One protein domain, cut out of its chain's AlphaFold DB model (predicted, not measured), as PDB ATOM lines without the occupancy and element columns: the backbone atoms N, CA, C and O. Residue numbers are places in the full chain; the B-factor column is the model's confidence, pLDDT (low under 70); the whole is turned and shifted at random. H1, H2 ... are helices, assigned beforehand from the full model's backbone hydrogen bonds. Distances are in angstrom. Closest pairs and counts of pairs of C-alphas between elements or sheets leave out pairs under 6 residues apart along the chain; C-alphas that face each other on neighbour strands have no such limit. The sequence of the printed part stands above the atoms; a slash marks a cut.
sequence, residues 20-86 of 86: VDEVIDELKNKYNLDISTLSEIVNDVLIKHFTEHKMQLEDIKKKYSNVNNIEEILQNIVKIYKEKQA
ATOM      1  N   VAL A  20     251.649 188.451 183.524       67.62
ATOM      2  CA  VAL A  20     252.674 189.390 183.990       67.62
ATOM      3  C   VAL A  20     253.554 189.919 182.843       67.62
ATOM      4  O   VAL A  20     253.653 191.130 182.685       67.62
ATOM      5  N   ASP A  21     254.151 189.048 182.021       67.25
ATOM      6  CA  ASP A  21     255.024 189.428 180.897       67.25
ATOM      7  C   ASP A  21     254.280 190.249 179.839       67.25
ATOM      8  O   ASP A  21     254.807 191.243 179.348       67.25
ATOM      9  N   GLU A  22     253.037 189.879 179.511       69.50
ATOM     10  CA  GLU A  22     252.237 190.627 178.531       69.50
ATOM     11  C   GLU A  22     251.892 192.037 179.032       69.50
ATOM     12  O   GLU A  22     251.983 193.008 178.283       69.50
ATOM     13  N   VAL A  23     251.534 192.157 180.314       74.56
ATOM     14  CA  VAL A  23     251.239 193.451 180.942       74.56
ATOM     15  C   VAL A  23     252.497 194.326 180.988       74.56
ATOM     16  O   VAL A  23     252.413 195.531 180.740       74.56
ATOM     17  N   ILE A  24     253.668 193.739 181.266       72.44
ATOM     18  CA  ILE A  24     254.951 194.455 181.247       72.44
ATOM     19  C   ILE A  24     255.266 194.968 179.841       72.44
ATOM     20  O   ILE A  24     255.686 196.115 179.714       72.44
ATOM     21  N   ASP A  25     255.057 194.164 178.798       71.88
ATOM     22  CA  ASP A  25     255.364 194.561 177.419       71.88
ATOM     23  C   ASP A  25     254.508 195.765 176.974       71.88
ATOM     24  O   ASP A  25     255.035 196.751 176.449       71.88
ATOM     25  N   GLU A  26     253.210 195.767 177.309       71.62
ATOM     26  CA  GLU A  26     252.305 196.896 177.044       71.62
ATOM     27  C   GLU A  26     252.671 198.160 177.837       71.62
ATOM     28  O   GLU A  26     252.666 199.277 177.305       71.62
ATOM     29  N   LEU A  27     253.011 198.010 179.119       73.62
ATOM     30  CA  LEU A  27     253.393 199.138 179.968       73.62
ATOM     31  C   LEU A  27     254.751 199.718 179.582       73.62
ATOM     32  O   LEU A  27     254.921 200.938 179.612       73.62
ATOM     33  N   LYS A  28     255.706 198.868 179.194       71.12
ATOM     34  CA  LYS A  28     257.029 199.280 178.723       71.12
ATOM     35  C   LYS A  28     256.891 200.160 177.489       71.12
ATOM     36  O   LYS A  28     257.532 201.207 177.413       71.12
ATOM     37  N   ASN A  29     256.013 199.766 176.569       69.38
ATOM     38  CA  ASN A  29     255.748 200.518 175.349       69.38
ATOM     39  C   ASN A  29     255.106 201.893 175.632       69.38
ATOM     40  O   ASN A  29     255.310 202.839 174.877       69.38
ATOM     41  N   LYS A  30     254.362 202.028 176.742       68.88
ATOM     42  CA  LYS A  30     253.700 203.280 177.148       68.88
ATOM     43  C   LYS A  30     254.559 204.227 177.988       68.88
ATOM     44  O   LYS A  30     254.465 205.433 177.790       68.88
ATOM     45  N   TYR A  31     255.338 203.714 178.939       66.25
ATOM     46  CA  TYR A  31     255.966 204.549 179.974       66.25
ATOM     47  C   TYR A  31     257.486 204.676 179.867       66.25
ATOM     48  O   TYR A  31     258.063 205.446 180.629       66.25
ATOM     49  N   ASN A  32     258.140 203.962 178.940       64.25
ATOM     50  CA  ASN A  32     259.599 203.994 178.742       64.25
ATOM     51  C   ASN A  32     260.393 203.901 180.070       64.25
ATOM     52  O   ASN A  32     261.424 204.545 180.256       64.25
ATOM     53  N   LEU A  33     259.842 203.140 181.021       66.56
ATOM     54  CA  LEU A  33     260.393 202.904 182.350       66.56
ATOM     55  C   LEU A  33     261.336 201.705 182.322       66.56
ATOM     56  O   LEU A  33     261.246 200.836 181.450       66.56
ATOM     57  N   ASP A  34     262.205 201.645 183.327       71.56
ATOM     58  CA  ASP A  34     263.090 200.508 183.516       71.56
ATOM     59  C   ASP A  34     262.268 199.222 183.707       71.56
ATOM     60  O   ASP A  34     261.373 199.138 184.557       71.56
ATOM     61  N   ILE A  35     262.553 198.223 182.868       69.44
ATOM     62  CA  ILE A  35     261.782 196.974 182.771       69.44
ATOM     63  C   ILE A  35     261.781 196.252 184.119       69.44
ATOM     64  O   ILE A  35     260.783 195.631 184.481       69.44
ATOM     65  N   SER A  36     262.875 196.365 184.879       72.81
ATOM     66  CA  SER A  36     263.007 195.721 186.184       72.81
ATOM     67  C   SER A  36     261.983 196.265 187.178       72.81
ATOM     68  O   SER A  36     261.244 195.497 187.791       72.81
ATOM     69  N   THR A  37     261.872 197.591 187.287       74.44
ATOM     70  CA  THR A  37     260.945 198.237 188.227       74.44
ATOM     71  C   THR A  37     259.497 197.990 187.824       74.44
ATOM     72  O   THR A  37     258.649 197.703 188.666       74.44
ATOM     73  N   LEU A  38     259.214 198.046 186.520       75.25
ATOM     74  CA  LEU A  38     257.889 197.760 185.981       75.25
ATOM     75  C   LEU A  38     257.481 196.310 186.257       75.25
ATOM     76  O   LEU A  38     256.366 196.058 186.707       75.25
ATOM     77  N   SER A  39     258.403 195.369 186.050       74.06
ATOM     78  CA  SER A  39     258.180 193.957 186.338       74.06
ATOM     79  C   SER A  39     257.912 193.723 187.817       74.06
ATOM     80  O   SER A  39     256.994 192.979 188.144       74.06
ATOM     81  N   GLU A  40     258.659 194.361 188.717       79.88
ATOM     82  CA  GLU A  40     258.413 194.249 190.157       79.88
ATOM     83  C   GLU A  40     257.043 194.802 190.560       79.88
ATOM     84  O   GLU A  40     256.352 194.182 191.366       79.88
ATOM     85  N   ILE A  41     256.614 195.929 189.982       77.81
ATOM     86  CA  ILE A  41     255.291 196.509 190.250       77.81
ATOM     87  C   ILE A  41     254.192 195.573 189.752       77.81
ATOM     88  O   ILE A  41     253.281 195.237 190.505       77.81
ATOM     89  N   VAL A  42     254.279 195.132 188.496       77.62
ATOM     90  CA  VAL A  42     253.280 194.247 187.886       77.62
ATOM     91  C   VAL A  42     253.189 192.933 188.660       77.62
ATOM     92  O   VAL A  42     252.087 192.446 188.906       77.62
ATOM     93  N   ASN A  43     254.320 192.392 189.110       78.44
ATOM     94  CA  ASN A  43     254.355 191.160 189.884       78.44
ATOM     95  C   ASN A  43     253.788 191.352 191.301       78.44
ATOM     96  O   ASN A  43     252.986 190.537 191.748       78.44
ATOM     97  N   ASP A  44     254.117 192.451 191.992       77.31
ATOM     98  CA  ASP A  44     253.508 192.781 193.289       77.31
ATOM     99  C   ASP A  44     251.982 192.960 193.149       77.31
ATOM    100  O   ASP A  44     251.229 192.482 193.995       77.31
ATOM    101  N   VAL A  45     251.489 193.572 192.069       77.75
ATOM    102  CA  VAL A  45     250.043 193.745 191.844       77.75
ATOM    103  C   VAL A  45     249.367 192.421 191.473       77.75
ATOM    104  O   VAL A  45     248.397 192.011 192.104       77.75
ATOM    105  N   LEU A  46     249.856 191.701 190.468       73.31
ATOM    106  CA  LEU A  46     249.197 190.477 190.003       73.31
ATOM    107  C   LEU A  46     249.330 189.324 191.003       73.31
ATOM    108  O   LEU A  46     248.366 188.599 191.251       73.31
ATOM    109  N   ILE A  47     250.500 189.162 191.623       71.31
ATOM    110  CA  ILE A  47     250.708 188.098 192.605       71.31
ATOM    111  C   ILE A  47     250.198 188.536 193.975       71.31
ATOM    112  O   ILE A  47     249.289 187.903 194.503       71.31
ATOM    113  N   LYS A  48     250.715 189.621 194.566       71.75
ATOM    114  CA  LYS A  48     250.398 189.918 195.977       71.75
ATOM    115  C   LYS A  48     249.011 190.512 196.175       71.75
ATOM    116  O   LYS A  48     248.389 190.221 197.199       71.75
ATOM    117  N   HIS A  49     248.529 191.325 195.232       71.81
ATOM    118  CA  HIS A  49     247.190 191.907 195.326       71.81
ATOM    119  C   HIS A  49     246.106 190.964 194.794       71.81
ATOM    120  O   HIS A  49     245.141 190.703 195.509       71.81
ATOM    121  N   PHE A  50     246.276 190.407 193.590       68.00
ATOM    122  CA  PHE A  50     245.247 189.563 192.969       68.00
ATOM    123  C   PHE A  50     245.301 188.081 193.357       68.00
ATOM    124  O   PHE A  50     244.248 187.464 193.483       68.00
ATOM    125  N   THR A  51     246.488 187.493 193.527       67.50
ATOM    126  CA  THR A  51     246.615 186.042 193.763       67.50
ATOM    127  C   THR A  51     246.670 185.702 195.254       67.50
ATOM    128  O   THR A  51     246.006 184.774 195.706       67.50
ATOM    129  N   GLU A  52     247.447 186.451 196.041       70.06
ATOM    130  CA  GLU A  52     247.636 186.182 197.471       70.06
ATOM    131  C   GLU A  52     246.719 187.007 198.385       70.06
ATOM    132  O   GLU A  52     246.630 186.687 199.568       70.06
ATOM    133  N   HIS A  53     246.070 188.072 197.888       67.50
ATOM    134  CA  HIS A  53     245.282 189.029 198.691       67.50
ATOM    135  C   HIS A  53     246.012 189.583 199.935       67.50
ATOM    136  O   HIS A  53     245.390 190.112 200.857       67.50
ATOM    137  N   LYS A  54     247.344 189.487 199.971       65.06
ATOM    138  CA  LYS A  54     248.174 189.888 201.114       65.06
ATOM    139  C   LYS A  54     248.491 191.376 201.122       65.06
ATOM    140  O   LYS A  54     248.884 191.896 202.161       65.06
ATOM    141  N   MET A  55     248.376 192.047 199.976       65.44
ATOM    142  CA  MET A  55     248.811 193.432 199.814       65.44
ATOM    143  C   MET A  55     247.751 194.252 199.081       65.44
ATOM    144  O   MET A  55     247.225 193.829 198.052       65.44
ATOM    145  N   GLN A  56     247.411 195.424 199.616       73.50
ATOM    146  CA  GLN A  56     246.473 196.340 198.970       73.50
ATOM    147  C   GLN A  56     247.191 197.214 197.935       73.50
ATOM    148  O   GLN A  56     248.381 197.505 198.056       73.50
ATOM    149  N   LEU A  57     246.452 197.662 196.917       69.12
ATOM    150  CA  LEU A  57     246.942 198.600 195.899       69.12
ATOM    151  C   LEU A  57     247.552 199.872 196.520       69.12
ATOM    152  O   LEU A  57     248.518 200.414 195.988       69.12
ATOM    153  N   GLU A  58     247.031 200.317 197.666       70.44
ATOM    154  CA  GLU A  58     247.529 201.485 198.403       70.44
ATOM    155  C   GLU A  58     248.929 201.271 198.998       70.44
ATOM    156  O   GLU A  58     249.759 202.181 198.957       70.44
ATOM    157  N   ASP A  59     249.230 200.066 199.488       75.25
ATOM    158  CA  ASP A  59     250.567 199.704 199.972       75.25
ATOM    159  C   ASP A  59     251.581 199.654 198.830       75.25
ATOM    160  O   ASP A  59     252.704 200.144 198.964       75.25
ATOM    161  N   ILE A  60     251.178 199.125 197.673       74.06
ATOM    162  CA  ILE A  60     252.013 199.102 196.466       74.06
ATOM    163  C   ILE A  60     252.284 200.539 196.004       74.06
ATOM    164  O   ILE A  60     253.428 200.905 195.732       74.06
ATOM    165  N   LYS A  61     251.259 201.395 196.005       74.31
ATOM    166  CA  LYS A  61     251.388 202.817 195.677       74.31
ATOM    167  C   LYS A  61     252.330 203.554 196.633       74.31
ATOM    168  O   LYS A  61     253.133 204.365 196.180       74.31
ATOM    169  N   LYS A  62     252.284 203.267 197.940       77.88
ATOM    170  CA  LYS A  62     253.236 203.823 198.921       77.88
ATOM    171  C   LYS A  62     254.659 203.323 198.685       77.88
ATOM    172  O   LYS A  62     255.589 204.121 198.685       77.88
ATOM    173  N   LYS A  63     254.828 202.023 198.435       78.94
ATOM    174  CA  LYS A  63     256.135 201.392 198.200       78.94
ATOM    175  C   LYS A  63     256.829 201.934 196.947       78.94
ATOM    176  O   LYS A  63     258.038 202.138 196.959       78.94
ATOM    177  N   TYR A  64     256.057 202.221 195.902       74.88
ATOM    178  CA  TYR A  64     256.545 202.776 194.640       74.88
ATOM    179  C   TYR A  64     256.155 204.249 194.444       74.88
ATOM    180  O   TYR A  64     256.110 204.727 193.316       74.88
ATOM    181  N   SER A  65     255.928 205.006 195.527       69.31
ATOM    182  CA  SER A  65     255.632 206.452 195.443       69.31
ATOM    183  C   SER A  65     256.767 207.269 194.822       69.31
ATOM    184  O   SER A  65     256.548 208.397 194.401       69.31
ATOM    185  N   ASN A  66     257.967 206.694 194.738       73.25
ATOM    186  CA  ASN A  66     259.116 207.297 194.070       73.25
ATOM    187  C   ASN A  66     259.054 207.190 192.533       73.25
ATOM    188  O   ASN A  66     259.892 207.766 191.843       73.25
ATOM    189  N   VAL A  67     258.097 206.429 191.990       69.75
ATOM    190  CA  VAL A  67     257.881 206.278 190.550       69.75
ATOM    191  C   VAL A  67     256.848 207.309 190.107       69.75
ATOM    192  O   VAL A  67     255.675 207.244 190.490       69.75
ATOM    193  N   ASN A  68     257.277 208.258 189.274       65.75
ATOM    194  CA  ASN A  68     256.355 209.182 188.619       65.75
ATOM    195  C   ASN A  68     255.333 208.373 187.800       65.75
ATOM    196  O   ASN A  68     255.707 207.463 187.063       65.75
ATOM    197  N   ASN A  69     254.047 208.691 187.964       69.94
ATOM    198  CA  ASN A  69     252.908 208.039 187.302       69.94
ATOM    199  C   ASN A  69     252.570 206.613 187.793       69.94
ATOM    200  O   ASN A  69     251.857 205.883 187.104       69.94
ATOM    201  N   ILE A  70     252.975 206.222 189.011       73.12
ATOM    202  CA  ILE A  70     252.607 204.918 189.604       73.12
ATOM    203  C   ILE A  70     251.092 204.652 189.598       73.12
ATOM    204  O   ILE A  70     250.654 203.533 189.362       73.12
ATOM    205  N   GLU A  71     250.272 205.679 189.815       72.56
ATOM    206  CA  GLU A  71     248.811 205.558 189.850       72.56
ATOM    207  C   GLU A  71     248.229 205.193 188.476       72.56
ATOM    208  O   GLU A  71     247.351 204.338 188.363       72.56
ATOM    209  N   GLU A  72     248.790 205.786 187.428       76.94
ATOM    210  CA  GLU A  72     248.423 205.569 186.031       76.94
ATOM    211  C   GLU A  72     248.875 204.176 185.551       76.94
ATOM    212  O   GLU A  72     248.141 203.470 184.855       76.94
ATOM    213  N   ILE A  73     250.053 203.734 186.005       75.06
ATOM    214  CA  ILE A  73     250.578 202.378 185.798       75.06
ATOM    215  C   ILE A  73     249.662 201.351 186.464       75.06
ATOM    216  O   ILE A  73     249.238 200.400 185.811       75.06
ATOM    217  N   LEU A  74     249.302 201.556 187.733       76.12
ATOM    218  CA  LEU A  74     248.410 200.663 188.473       76.12
ATOM    219  C   LEU A  74     247.034 200.549 187.809       76.12
ATOM    220  O   LEU A  74     246.528 199.439 187.645       76.12
ATOM    221  N   GLN A  75     246.441 201.668 187.379       77.00
ATOM    222  CA  GLN A  75     245.170 201.634 186.656       77.00
ATOM    223  C   GLN A  75     245.275 200.880 185.328       77.00
ATOM    224  O   GLN A  75     244.389 200.081 185.021       77.00
ATOM    225  N   ASN A  76     246.355 201.075 184.566       76.19
ATOM    226  CA  ASN A  76     246.593 200.301 183.348       76.19
ATOM    227  C   ASN A  76     246.737 198.805 183.648       76.19
ATOM    228  O   ASN A  76     246.124 198.004 182.953       76.19
ATOM    229  N   ILE A  77     247.493 198.420 184.684       77.25
ATOM    230  CA  ILE A  77     247.669 197.010 185.074       77.25
ATOM    231  C   ILE A  77     246.313 196.372 185.368       77.25
ATOM    232  O   ILE A  77     245.996 195.313 184.832       77.25
ATOM    233  N   VAL A  78     245.491 197.030 186.190       75.75
ATOM    234  CA  VAL A  78     244.154 196.535 186.545       75.75
ATOM    235  C   VAL A  78     243.253 196.450 185.313       75.75
ATOM    236  O   VAL A  78     242.480 195.501 185.184       75.75
ATOM    237  N   LYS A  79     243.351 197.421 184.400       78.44
ATOM    238  CA  LYS A  79     242.574 197.444 183.160       78.44
ATOM    239  C   LYS A  79     242.955 196.288 182.233       78.44
ATOM    240  O   LYS A  79     242.075 195.519 181.864       78.44
ATOM    241  N   ILE A  80     244.246 196.117 181.945       74.44
ATOM    242  CA  ILE A  80     244.757 195.027 181.099       74.44
ATOM    243  C   ILE A  80     244.411 193.674 181.728       74.44
ATOM    244  O   ILE A  80     243.949 192.767 181.042       74.44
ATOM    245  N   TYR A  81     244.557 193.546 183.049       71.56
ATOM    246  CA  TYR A  81     244.187 192.325 183.758       71.56
ATOM    247  C   TYR A  81     242.694 191.995 183.628       71.56
ATOM    248  O   TYR A  81     242.342 190.842 183.384       71.56
ATOM    249  N   LYS A  82     241.809 192.994 183.745       69.94
ATOM    250  CA  LYS A  82     240.368 192.816 183.513       69.94
ATOM    251  C   LYS A  82     240.049 192.426 182.073       69.94
ATOM    252  O   LYS A  82     239.236 191.533 181.878       69.94
ATOM    253  N   GLU A  83     240.670 193.074 181.088       71.50
ATOM    254  CA  GLU A  83     240.471 192.750 179.666       71.50
ATOM    255  C   GLU A  83     240.950 191.335 179.325       71.50
ATOM    256  O   GLU A  83     240.364 190.684 178.470       71.50
ATOM    257  N   LYS A  84     241.976 190.832 180.018       65.12
ATOM    258  CA  LYS A  84     242.513 189.477 179.827       65.12
ATOM    259  C   LYS A  84     241.745 188.384 180.580       65.12
ATOM    260  O   LYS A  84     241.949 187.209 180.287       65.12
ATOM    261  N   GLN A  85     240.912 188.746 181.558       55.53
ATOM    262  CA  GLN A  85     240.014 187.813 182.251       55.53
ATOM    263  C   GLN A  85     238.618 187.704 181.610       55.53
ATOM    264  O   GLN A  85     237.876 186.792 181.977       55.53
ATOM    265  N   ALA A  86     238.255 188.627 180.712       45.94
ATOM    266  CA  ALA A  86     236.999 188.620 179.955       45.94
ATOM    267  C   ALA A  86     237.090 187.723 178.711       45.94
ATOM    268  O   ALA A  86     236.055 187.100 178.381       45.94
TER     269      ALA A  86
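AT A GLANCE: This is residues 20 to 86 of the 86 residues of an uncharacterized protein of Sulfurisphaera tokodaii (UniProt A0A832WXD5). What is the shape? H1, H2 and H4 cross one another, their centres in a triangle, and short H3 packs on H2 and H4, away from H1. What builds it? The printed part has 67 residues with four named helices, H1 to H4 in chain order: all helix, packing mostly crossed. How spread? It is compact, radius of gyration of the C-alphas 10.9 A, spans 28 by 28 by 17 A.

HOW THE PARTS SIT: What touches H2, residues 35 to 51? H1, residues 20 to 31, touches it at a steep tilt of 49 degrees, opposite ways; the closest C-alphas, of Ile 24 and Ser 39, are 6.0 A apart. H3, residues 57 to 63, forms a hairpin with H2; the closest C-alphas, of His 49 and Leu 57, are 6.7 A apart. What of H4, residues 70 to 85? It touches residues 23 to 27 of H1 alone, closest at the C-alphas of Val 23 and Ile 77, 6.5 A. Are the backbones helical? Every O i to N i+4 pair is within hydrogen-bond range in H1, H3 and H4, and 12 of 13 in H2.

IN THESE COORDINATES: Where are the anchors? C-alpha 20 begins H1 at (252.674, 189.390, 183.990); C-alpha 85 ends H4 at (240.014, 187.813, 182.251). How long are the helices? From first to last C-alpha, H1 measures 16.0 A, H2 21.7 A, H3 9.9 A and H4 22.5 A.

THE WHOLE: Any cut or long link? The printed part has no cut and no long link. Where is confidence low? 23 residues are under 70, among them 84 to 86.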